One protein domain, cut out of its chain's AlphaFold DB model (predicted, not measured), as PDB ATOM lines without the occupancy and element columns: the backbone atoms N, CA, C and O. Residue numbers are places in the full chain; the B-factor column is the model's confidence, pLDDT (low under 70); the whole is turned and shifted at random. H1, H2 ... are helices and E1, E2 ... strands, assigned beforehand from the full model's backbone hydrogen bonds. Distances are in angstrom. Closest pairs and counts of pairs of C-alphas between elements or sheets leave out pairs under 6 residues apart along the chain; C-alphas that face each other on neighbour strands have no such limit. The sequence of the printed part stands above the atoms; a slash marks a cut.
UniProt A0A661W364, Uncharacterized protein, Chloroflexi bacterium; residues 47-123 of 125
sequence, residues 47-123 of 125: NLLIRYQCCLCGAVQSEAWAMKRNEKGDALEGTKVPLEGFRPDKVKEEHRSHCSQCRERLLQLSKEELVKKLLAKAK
ATOM      1  N   ASN A  47       3.629 -21.239 -56.169       97.38
ATOM      2  CA  ASN A  47       3.260 -20.892 -54.806       97.38
ATOM      3  C   ASN A  47       2.335 -21.962 -54.215       97.38
ATOM      4  O   ASN A  47       1.241 -22.217 -54.721       97.38
ATOM      5  N   LEU A  48       2.766 -22.589 -53.123       97.56
ATOM      6  CA  LEU A  48       2.036 -23.627 -52.405       97.56
ATOM      7  C   LEU A  48       1.491 -23.085 -51.079       97.56
ATOM      8  O   LEU A  48       2.254 -22.640 -50.227       97.56
ATOM      9  N   LEU A  49       0.180 -23.185 -50.872       97.75
ATOM     10  CA  LEU A  49      -0.446 -23.011 -49.561       97.75
ATOM     11  C   LEU A  49      -0.771 -24.380 -48.974       97.75
ATOM     12  O   LEU A  49      -1.539 -25.135 -49.568       97.75
ATOM     13  N   ILE A  50      -0.237 -24.689 -47.797       96.94
ATOM     14  CA  ILE A  50      -0.616 -25.891 -47.053       96.94
ATOM     15  C   ILE A  50      -1.527 -25.488 -45.900       96.94
ATOM     16  O   ILE A  50      -1.178 -24.615 -45.107       96.94
ATOM     17  N   ARG A  51      -2.695 -26.123 -45.806       96.25
ATOM     18  CA  ARG A  51      -3.659 -25.958 -44.717       96.25
ATOM     19  C   ARG A  51      -3.647 -27.203 -43.850       96.25
ATOM     20  O   ARG A  51      -4.000 -28.285 -44.304       96.25
ATOM     21  N   TYR A  52      -3.251 -27.030 -42.601       95.62
ATOM     22  CA  TYR A  52      -3.195 -28.078 -41.602       95.62
ATOM     23  C   TYR A  52      -4.410 -28.001 -40.691       95.62
ATOM     24  O   TYR A  52      -4.550 -27.032 -39.947       95.62
ATOM     25  N   GLN A  53      -5.249 -29.029 -40.709       96.12
ATOM     26  CA  GLN A  53      -6.397 -29.142 -39.817       96.12
ATOM     27  C   GLN A  53      -6.087 -30.094 -38.660       96.12
ATOM     28  O   GLN A  53      -5.636 -31.220 -38.865       96.12
ATOM     29  N   CYS A  54      -6.318 -29.644 -37.430       94.69
ATOM     30  CA  CYS A  54      -6.160 -30.462 -36.232       94.69
ATOM     31  C   CYS A  54      -7.308 -31.472 -36.095       94.69
ATOM     32  O   CYS A  54      -8.461 -31.067 -35.954       94.69
ATOM     33  N   CYS A  55      -7.008 -32.770 -36.013       90.62
ATOM     34  CA  CYS A  55      -8.030 -33.809 -35.822       90.62
ATOM     35  C   CYS A  55      -8.721 -33.768 -34.443       90.62
ATOM     36  O   CYS A  55      -9.747 -34.419 -34.235       90.62
ATOM     37  N   LEU A  56      -8.155 -33.052 -33.462       87.69
ATOM     38  CA  LEU A  56      -8.748 -32.948 -32.127       87.69
ATOM     39  C   LEU A  56      -9.714 -31.773 -31.984       87.69
ATOM     40  O   LEU A  56     -10.797 -31.968 -31.446       87.69
ATOM     41  N   CYS A  57      -9.325 -30.577 -32.426       90.00
ATOM     42  CA  CYS A  57     -10.111 -29.354 -32.226       90.00
ATOM     43  C   CYS A  57     -10.607 -28.704 -33.522       90.00
ATOM     44  O   CYS A  57     -11.262 -27.671 -33.459       90.00
ATOM     45  N   GLY A  58     -10.250 -29.242 -34.692       91.62
ATOM     46  CA  GLY A  58     -10.621 -28.671 -35.987       91.62
ATOM     47  C   GLY A  58      -9.895 -27.375 -36.354       91.62
ATOM     48  O   GLY A  58     -10.110 -26.872 -37.450       91.62
ATOM     49  N   ALA A  59      -9.026 -26.840 -35.485       93.94
ATOM     50  CA  ALA A  59      -8.278 -25.618 -35.771       93.94
ATOM     51  C   ALA A  59      -7.442 -25.769 -37.050       93.94
ATOM     52  O   ALA A  59      -6.760 -26.783 -37.233       93.94
ATOM     53  N   VAL A  60      -7.486 -24.739 -37.898       94.56
ATOM     54  CA  VAL A  60      -6.771 -24.692 -39.174       94.56
ATOM     55  C   VAL A  60      -5.596 -23.730 -39.066       94.56
ATOM     56  O   VAL A  60      -5.763 -22.566 -38.712       94.56
ATOM     57  N   GLN A  61      -4.404 -24.211 -39.405       94.19
ATOM     58  CA  GLN A  61      -3.198 -23.405 -39.543       94.19
ATOM     59  C   GLN A  61      -2.736 -23.445 -40.997       94.19
ATOM     60  O   GLN A  61      -2.718 -24.510 -41.606       94.19
ATOM     61  N   SER A  62      -2.345 -22.301 -41.551       95.19
ATOM     62  CA  SER A  62      -1.851 -22.223 -42.927       95.19
ATOM     63  C   SER A  62      -0.357 -21.927 -42.968       95.19
ATOM     64  O   SER A  62       0.154 -21.183 -42.134       95.19
ATOM     65  N   GLU A  63       0.335 -22.484 -43.957       96.19
ATOM     66  CA  GLU A  63       1.722 -22.154 -44.278       96.19
ATOM     67  C   GLU A  63       1.864 -21.892 -45.774       96.19
ATOM     68  O   GLU A  63       1.417 -22.693 -46.596       96.19
ATOM     69  N   ALA A  64       2.493 -20.771 -46.117       97.56
ATOM     70  CA  ALA A  64       2.809 -20.412 -47.490       97.56
ATOM     71  C   ALA A  64       4.256 -20.784 -47.824       97.56
ATOM     72  O   ALA A  64       5.182 -20.523 -47.052       97.56
ATOM     73  N   TRP A  65       4.437 -21.383 -48.994       97.75
ATOM     74  CA  TRP A  65       5.710 -21.876 -49.495       97.75
ATOM     75  C   TRP A  65       5.902 -21.422 -50.941       97.75
ATOM     76  O   TRP A  65       5.065 -21.689 -51.801       97.75
ATOM     77  N   ALA A  66       7.018 -20.756 -51.221       97.06
ATOM     78  CA  ALA A  66       7.446 -20.461 -52.581       97.06
ATOM     79  C   ALA A  66       8.334 -21.609 -53.075       97.06
ATOM     80  O   ALA A  66       9.429 -21.812 -52.549       97.06
ATOM     81  N   MET A  67       7.864 -22.361 -54.072       96.94
ATOM     82  CA  MET A  67       8.611 -23.464 -54.676       96.94
ATOM     83  C   MET A  67       9.443 -22.916 -55.829       96.94
ATOM     84  O   MET A  67       8.897 -22.572 -56.877       96.94
ATOM     85  N   LYS A  68      10.759 -22.823 -55.646       95.75
ATOM     86  CA  LYS A  68      11.706 -22.314 -56.649       95.75
ATOM     87  C   LYS A  68      12.627 -23.431 -57.113       95.75
ATOM     88  O   LYS A  68      12.794 -24.421 -56.414       95.75
ATOM     89  N   ARG A  69      13.228 -23.294 -58.296       94.56
ATOM     90  CA  ARG A  69      14.267 -24.239 -58.727       94.56
ATOM     91  C   ARG A  69      15.463 -24.142 -57.787       94.56
ATOM     92  O   ARG A  69      15.855 -23.037 -57.416       94.56
ATOM     93  N   ASN A  70      16.021 -25.291 -57.430       91.94
ATOM     94  CA  ASN A  70      17.296 -25.345 -56.732       91.94
ATOM     95  C   ASN A  70      18.436 -24.862 -57.649       91.94
ATOM     96  O   ASN A  70      18.261 -24.710 -58.860       91.94
ATOM     97  N   GLU A  71      19.629 -24.667 -57.087       89.88
ATOM     98  CA  GLU A  71      20.800 -24.165 -57.828       89.88
ATOM     99  C   GLU A  71      21.174 -25.030 -59.041       89.88
ATOM    100  O   GLU A  71      21.653 -24.527 -60.053       89.88
ATOM    101  N   LYS A  72      20.921 -26.340 -58.955       86.62
ATOM    102  CA  LYS A  72      21.207 -27.313 -60.019       86.62
ATOM    103  C   LYS A  72      20.129 -27.359 -61.105       86.62
ATOM    104  O   LYS A  72      20.339 -27.989 -62.138       86.62
ATOM    105  N   GLY A  73      18.976 -26.729 -60.877       84.62
ATOM    106  CA  GLY A  73      17.828 -26.737 -61.782       84.62
ATOM    107  C   GLY A  73      17.138 -28.097 -61.943       84.62
ATOM    108  O   GLY A  73      16.302 -28.244 -62.834       84.62
ATOM    109  N   ASP A  74      17.468 -29.092 -61.115       86.94
ATOM    110  CA  ASP A  74      16.967 -30.465 -61.232       86.94
ATOM    111  C   ASP A  74      15.799 -30.775 -60.283       86.94
ATOM    112  O   ASP A  74      15.092 -31.764 -60.482       86.94
ATOM    113  N   ALA A  75      15.534 -29.905 -59.305       90.06
ATOM    114  CA  ALA A  75      14.428 -30.038 -58.363       90.06
ATOM    115  C   ALA A  75      13.828 -28.680 -57.968       90.06
ATOM    116  O   ALA A  75      14.415 -27.623 -58.207       90.06
ATOM    117  N   LEU A  76      12.652 -28.728 -57.337       94.25
ATOM    118  CA  LEU A  76      12.069 -27.583 -56.650       94.25
ATOM    119  C   LEU A  76      12.397 -27.645 -55.158       94.25
ATOM    120  O   LEU A  76      12.217 -28.681 -54.521       94.25
ATOM    121  N   GLU A  77      12.813 -26.515 -54.611       95.50
ATOM    122  CA  GLU A  77      13.045 -26.280 -53.196       95.50
ATOM    123  C   GLU A  77      11.998 -25.295 -52.669       95.50
ATOM    124  O   GLU A  77      11.679 -24.292 -53.313       95.50
ATOM    125  N   GLY A  78      11.412 -25.619 -51.517       96.00
ATOM    126  CA  GLY A  78      10.382 -24.803 -50.886       96.00
ATOM    127  C   GLY A  78      10.978 -23.870 -49.844       96.00
ATOM    128  O   GLY A  78      11.559 -24.330 -48.865       96.00
ATOM    129  N   THR A  79      10.769 -22.566 -50.002       96.12
ATOM    130  CA  THR A  79      11.082 -21.573 -48.965       96.12
ATOM    131  C   THR A  79       9.793 -21.085 -48.321       96.12
ATOM    132  O   THR A  79       8.871 -20.666 -49.025       96.12
ATOM    133  N   LYS A  80       9.714 -21.122 -46.988       96.81
ATOM    134  CA  LYS A  80       8.561 -20.597 -46.250       96.81
ATOM    135  C   LYS A  80       8.497 -19.076 -46.398       96.81
ATOM    136  O   LYS A  80       9.507 -18.398 -46.225       96.81
ATOM    137  N   VAL A  81       7.315 -18.553 -46.710       96.19
ATOM    138  CA  VAL A  81       7.074 -17.117 -46.910       96.19
ATOM    139  C   VAL A  81       5.922 -16.623 -46.027       96.19
ATOM    140  O   VAL A  81       5.109 -17.437 -45.576       96.19
ATOM    141  N   PRO A  82       5.846 -15.309 -45.746       95.75
ATOM    142  CA  PRO A  82       4.708 -14.718 -45.045       95.75
ATOM    143  C   PRO A  82       3.391 -14.947 -45.798       95.75
ATOM    144  O   PRO A  82       3.379 -15.104 -47.021       95.75
ATOM    145  N   LEU A  83       2.278 -14.980 -45.064       94.00
ATOM    146  CA  LEU A  83       0.944 -15.178 -45.646       94.00
ATOM    147  C   LEU A  83       0.360 -13.872 -46.201       94.00
ATOM    148  O   LEU A  83      -0.537 -13.900 -47.043       94.00
ATOM    149  N   GLU A  84       0.857 -12.731 -45.734       92.62
ATOM    150  CA  GLU A  84       0.392 -11.407 -46.111       92.62
ATOM    151  C   GLU A  84       0.599 -11.172 -47.612       92.62
ATOM    152  O   GLU A  84       1.719 -11.168 -48.120       92.62
ATOM    153  N   GLY A  85      -0.503 -10.994 -48.346       88.00
ATOM    154  CA  GLY A  85      -0.468 -10.792 -49.798       88.00
ATOM    155  C   GLY A  85      -0.098 -12.039 -50.614       88.00
ATOM    156  O   GLY A  85       0.052 -11.934 -51.833       88.00
ATOM    157  N   PHE A  86       0.023 -13.213 -49.985       93.31
ATOM    158  CA  PHE A  86       0.358 -14.456 -50.674       93.31
ATOM    159  C   PHE A  86      -0.788 -14.932 -51.575       93.31
ATOM    160  O   PHE A  86      -1.942 -15.027 -51.151       93.31
ATOM    161  N   ARG A  87      -0.460 -15.282 -52.824       93.94
ATOM    162  CA  ARG A  87      -1.402 -15.849 -53.798       93.94
ATOM    163  C   ARG A  87      -0.973 -17.273 -54.159       93.94
ATOM    164  O   ARG A  87       0.052 -17.425 -54.825       93.94
ATOM    165  N   PRO A  88      -1.708 -18.305 -53.710       95.69
ATOM    166  CA  PRO A  88      -1.359 -19.684 -54.013       95.69
ATOM    167  C   PRO A  88      -1.723 -20.061 -55.445       95.69
ATOM    168  O   PRO A  88      -2.848 -19.833 -55.880       95.69
ATOM    169  N   ASP A  89      -0.802 -20.740 -56.119       96.56
ATOM    170  CA  ASP A  89      -1.085 -21.472 -57.357       96.56
ATOM    171  C   ASP A  89      -1.649 -22.863 -57.040       96.56
ATOM    172  O   ASP A  89      -2.453 -23.418 -57.786       96.56
ATOM    173  N   LYS A  90      -1.218 -23.444 -55.911       95.25
ATOM    174  CA  LYS A  90      -1.682 -24.742 -55.416       95.25
ATOM    175  C   LYS A  90      -2.036 -24.666 -53.942       95.25
ATOM    176  O   LYS A  90      -1.327 -24.049 -53.149       95.25
ATOM    177  N   VAL A  91      -3.106 -25.363 -53.576       96.56
ATOM    178  CA  VAL A  91      -3.532 -25.533 -52.186       96.56
ATOM    179  C   VAL A  91      -3.496 -27.015 -51.845       96.56
ATOM    180  O   VAL A  91      -4.010 -27.841 -52.598       96.56
ATOM    181  N   LYS A  92      -2.870 -27.353 -50.720       96.62
ATOM    182  CA  LYS A  92      -2.832 -28.704 -50.168       96.62
ATOM    183  C   LYS A  92      -3.490 -28.703 -48.799       96.62
ATOM    184  O   LYS A  92      -3.134 -27.895 -47.946       96.62
ATOM    185  N   GLU A  93      -4.411 -29.627 -48.584       96.19
ATOM    186  CA  GLU A  93      -5.055 -29.824 -47.288       96.19
ATOM    187  C   GLU A  93      -4.473 -31.067 -46.620       96.19
ATOM    188  O   GLU A  93      -4.362 -32.130 -47.232       96.19
ATOM    189  N   GLU A  94      -4.052 -30.919 -45.369       94.31
ATOM    190  CA  GLU A  94      -3.475 -31.992 -44.575       94.31
ATOM    191  C   GLU A  94      -4.120 -32.046 -43.196       94.31
ATOM    192  O   GLU A  94      -4.243 -31.046 -42.489       94.31
ATOM    193  N   HIS A  95      -4.471 -33.253 -42.775       91.75
ATOM    194  CA  HIS A  95      -4.927 -33.504 -41.420       91.75
ATOM    195  C   HIS A  95      -3.713 -33.803 -40.542       91.75
ATOM    196  O   HIS A  95      -2.972 -34.754 -40.790       91.75
ATOM    197  N   ARG A  96      -3.498 -32.986 -39.509       89.06
ATOM    198  CA  ARG A  96      -2.494 -33.243 -38.471       89.06
ATOM    199  C   ARG A  96      -3.177 -33.829 -37.252       89.06
ATOM    200  O   ARG A  96      -4.238 -33.354 -36.852       89.06
ATOM    201  N   SER A  97      -2.513 -34.783 -36.602       87.00
ATOM    202  CA  SER A  97      -3.037 -35.424 -35.393       87.00
ATOM    203  C   SER A  97      -3.463 -34.383 -34.355       87.00
ATOM    204  O   SER A  97      -4.628 -34.348 -33.966       87.00
ATOM    205  N   HIS A  98      -2.556 -33.473 -33.972       90.00
ATOM    206  CA  HIS A  98      -2.816 -32.427 -32.980       90.00
ATOM    207  C   HIS A  98      -2.099 -31.118 -33.349       90.00
ATOM    208  O   HIS A  98      -0.962 -31.149 -33.821       90.00
ATOM    209  N   CYS A  99      -2.727 -29.965 -33.091       91.25
ATOM    210  CA  CYS A  99      -2.033 -28.673 -33.090       91.25
ATOM    211  C   CYS A  99      -1.154 -28.517 -31.836       91.25
ATOM    212  O   CYS A  99      -1.290 -29.289 -30.883       91.25
ATOM    213  N   SER A 100      -0.278 -27.507 -31.815       90.19
ATOM    214  CA  SER A 100       0.613 -27.218 -30.677       90.19
ATOM    215  C   SER A 100      -0.151 -27.084 -29.358       90.19
ATOM    216  O   SER A 100       0.163 -27.784 -28.402       90.19
ATOM    217  N   GLN A 101      -1.229 -26.297 -29.342       92.00
ATOM    218  CA  GLN A 101      -2.063 -26.095 -28.152       92.00
ATOM    219  C   GLN A 101      -2.738 -27.388 -27.676       92.00
ATOM    220  O   GLN A 101      -2.778 -27.683 -26.485       92.00
ATOM    221  N   CYS A 102      -3.261 -28.196 -28.603       90.62
ATOM    222  CA  CYS A 102      -3.847 -29.493 -28.265       90.62
ATOM    223  C   CYS A 102      -2.800 -30.445 -27.692       90.62
ATOM    224  O   CYS A 102      -3.081 -31.154 -26.729       90.62
ATOM    225  N   ARG A 103      -1.594 -30.447 -28.264       91.44
ATOM    226  CA  ARG A 103      -0.481 -31.261 -27.783       91.44
ATOM    227  C   ARG A 103      -0.069 -30.850 -26.370       91.44
ATOM    228  O   ARG A 103       0.042 -31.719 -25.517       91.44
ATOM    229  N   GLU A 104       0.102 -29.557 -26.114       93.50
ATOM    230  CA  GLU A 104       0.440 -29.030 -24.784       93.50
ATOM    231  C   GLU A 104      -0.635 -29.360 -23.751       93.50
ATOM    232  O   GLU A 104      -0.323 -29.894 -22.688       93.50
ATOM    233  N   ARG A 105      -1.911 -29.147 -24.092       90.81
ATOM    234  CA  ARG A 105      -3.031 -29.503 -23.217       90.81
ATOM    235  C   ARG A 105      -3.032 -30.988 -22.871       90.81
ATOM    236  O   ARG A 105      -3.255 -31.337 -21.720       90.81
ATOM    237  N   LEU A 106      -2.819 -31.864 -23.854       89.44
ATOM    238  CA  LEU A 106      -2.797 -33.310 -23.625       89.44
ATOM    239  C   LEU A 106      -1.634 -33.737 -22.720       89.44
ATOM    240  O   LEU A 106      -1.804 -34.660 -21.934       89.44
ATOM    241  N   LEU A 107      -0.486 -33.061 -22.806       90.56
ATOM    242  CA  LEU A 107       0.682 -33.340 -21.962       90.56
ATOM    243  C   LEU A 107       0.490 -32.929 -20.495       90.56
ATOM    244  O   LEU A 107       1.176 -33.462 -19.632       90.56
ATOM    245  N   GLN A 108      -0.420 -31.996 -20.213       92.94
ATOM    246  CA  GLN A 108      -0.727 -31.545 -18.850       92.94
ATOM    247  C   GLN A 108      -1.733 -32.445 -18.118       92.94
ATOM    248  O   GLN A 108      -1.911 -32.295 -16.913       92.94
ATOM    249  N   LEU A 109      -2.410 -33.348 -18.830       91.25
ATOM    250  CA  LEU A 109      -3.434 -34.213 -18.251       91.25
ATOM    251  C   LEU A 109      -2.820 -35.444 -17.589       91.25
ATOM    252  O   LEU A 109      -1.836 -36.007 -18.076       91.25
ATOM    253  N   SER A 110      -3.461 -35.919 -16.522       92.62
ATOM    254  CA  SER A 110      -3.110 -37.211 -15.938       92.62
ATOM    255  C   SER A 110      -3.493 -38.362 -16.878       92.62
ATOM    256  O   SER A 110      -4.332 -38.235 -17.779       92.62
ATOM    257  N   LYS A 111      -2.904 -39.539 -16.646       91.38
ATOM    258  CA  LYS A 111      -3.233 -40.758 -17.398       91.38
ATOM    259  C   LYS A 111      -4.729 -41.087 -17.308       91.38
ATOM    260  O   LYS A 111      -5.344 -41.441 -18.310       91.38
ATOM    261  N   GLU A 112      -5.322 -40.947 -16.126       93.00
ATOM    262  CA  GLU A 112      -6.739 -41.217 -15.871       93.00
ATOM    263  C   GLU A 112      -7.637 -40.244 -16.643       93.00
ATOM    264  O   GLU A 112      -8.658 -40.646 -17.205       93.00
ATOM    265  N   GLU A 113      -7.254 -38.969 -16.712       89.00
ATOM    266  CA  GLU A 113      -7.982 -37.947 -17.467       89.00
ATOM    267  C   GLU A 113      -7.918 -38.190 -18.978       89.00
ATOM    268  O   GLU A 113      -8.931 -38.047 -19.671       89.00
ATOM    269  N   LEU A 114      -6.754 -38.602 -19.488       89.19
ATOM    270  CA  LEU A 114      -6.583 -38.986 -20.887       89.19
ATOM    271  C   LEU A 114      -7.467 -40.182 -21.247       89.19
ATOM    272  O   LEU A 114      -8.187 -40.125 -22.243       89.19
ATOM    273  N   VAL A 115      -7.478 -41.229 -20.416       89.94
ATOM    274  CA  VAL A 115      -8.334 -42.409 -20.624       89.94
ATOM    275  C   VAL A 115      -9.811 -42.017 -20.626       89.94
ATOM    276  O   VAL A 115     -10.537 -42.398 -21.544       89.94
ATOM    277  N   LYS A 116     -10.262 -41.199 -19.665       88.94
ATOM    278  CA  LYS A 116     -11.651 -40.706 -19.624       88.94
ATOM    279  C   LYS A 116     -12.030 -39.951 -20.899       88.94
ATOM    280  O   LYS A 116     -13.100 -40.194 -21.454       88.94
ATOM    281  N   LYS A 117     -11.159 -39.062 -21.386       82.88
ATOM    282  CA  LYS A 117     -11.398 -38.299 -22.622       82.88
ATOM    283  C   LYS A 117     -11.414 -39.185 -23.868       82.88
ATOM    284  O   LYS A 117     -12.266 -38.980 -24.727       82.88
ATOM    285  N   LEU A 118     -10.515 -40.163 -23.964       83.25
ATOM    286  CA  LEU A 118     -10.486 -41.114 -25.081       83.25
ATOM    287  C   LEU A 118     -11.757 -41.969 -25.121       83.25
ATOM    288  O   LEU A 118     -12.362 -42.115 -26.179       83.25
ATOM    289  N   LEU A 119     -12.199 -42.472 -23.965       86.94
ATOM    290  CA  LEU A 119     -13.429 -43.257 -23.851       86.94
ATOM    291  C   LEU A 119     -14.685 -42.436 -24.166       86.94
ATOM    292  O   LEU A 119     -15.623 -42.977 -24.741       86.94
ATOM    293  N   ALA A 120     -14.719 -41.152 -23.801       81.38
ATOM    294  CA  ALA A 120     -15.823 -40.266 -24.164       81.38
ATOM    295  C   ALA A 120     -15.897 -40.067 -25.686       81.38
ATOM    296  O   ALA A 120     -16.957 -40.252 -26.274       81.38
ATOM    297  N   LYS A 121     -14.757 -39.792 -26.330       73.81
ATOM    298  CA  LYS A 121     -14.691 -39.560 -27.778       73.81
ATOM    299  C   LYS A 121     -15.035 -40.810 -28.602       73.81
ATOM    300  O   LYS A 121     -15.611 -40.693 -29.672       73.81
ATOM    301  N   ALA A 122     -14.723 -42.006 -28.097       74.06
ATOM    302  CA  ALA A 122     -15.075 -43.271 -28.748       74.06
ATOM    303  C   ALA A 122     -16.587 -43.577 -28.755       74.06
ATOM    304  O   ALA A 122     -17.009 -44.456 -29.494       74.06
ATOM    305  N   LYS A 123     -17.393 -42.889 -27.932       71.62
ATOM    306  CA  LYS A 123     -18.860 -43.032 -27.909       71.62
ATOM    307  C   LYS A 123     -19.580 -42.087 -28.875       71.62
ATOM    308  O   LYS A 123     -20.782 -42.231 -29.059       71.62
TER     309      LYS A 123
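AT A GLANCE: This is residues 47 to 123 of the 125 residues of an uncharacterized protein of Chloroflexi bacterium (UniProt A0A661W364). A strongly twisted sheet of four strands, with no helix over either face, makes most of a long, thin model, and two short helices, H1 and then H2, trail off beyond one end of it as a tail. The hairpin of E2 and E3 reaches toward the opposite end. The 77 printed residues hold four named strands and two named helices, in the order E1 E2 E3 E4 H1 H2; the sheet runs E3 E2 E1 E4 and is mixed, and the class is mixed, helices and strands. The whole is extended, a rod of 54 by 24 by 21 A, with a radius of gyration of the C-alphas of 17.8 A.

HOW THE PARTS SIT: E1, residues 47 to 54, and E2, residues 60 to 69, form an antiparallel hairpin, with N 50 and O 63 2.9 A apart. E2 and E3, residues 76 to 81, form another, with N 77 and O 68 2.8 A apart; E1, E2 and E3 make a meander, each strand the antiparallel neighbour of the one before. E4, residues 90 to 96, is parallel to E1 at 22 degrees, with N 92 and O 49 2.8 A apart. E3 and E4 are the edge strands. H1, residues 100 to 107, is not on the sheet, nor is H2, residues 111 to 121. The helices are close but not clearly touching: their closest C-alphas, of Leu 106 and Leu 114, are 7.4 A apart, at a steep tilt of 59 degrees, opposite ways. In H1 and H2 every O i to N i+4 pair is within hydrogen-bond range.

IN THESE COORDINATES: E1 begins at C-alpha 47, (3.260, -20.892, -54.806), and is 22.9 A long. E2 is 28.7 A, E3 15.1 A, E4 19.0 A and H1 10.7 A long. H2, 15.5 A, ends at C-alpha 121, (-14.691, -39.560, -27.778).

THE WHOLE: The C-alphas of Lys 72 and Glu 112, the two farthest apart, are 54.1 A apart. The printed part has no cut and no long link. No printed residue is under 70 in pLDDT.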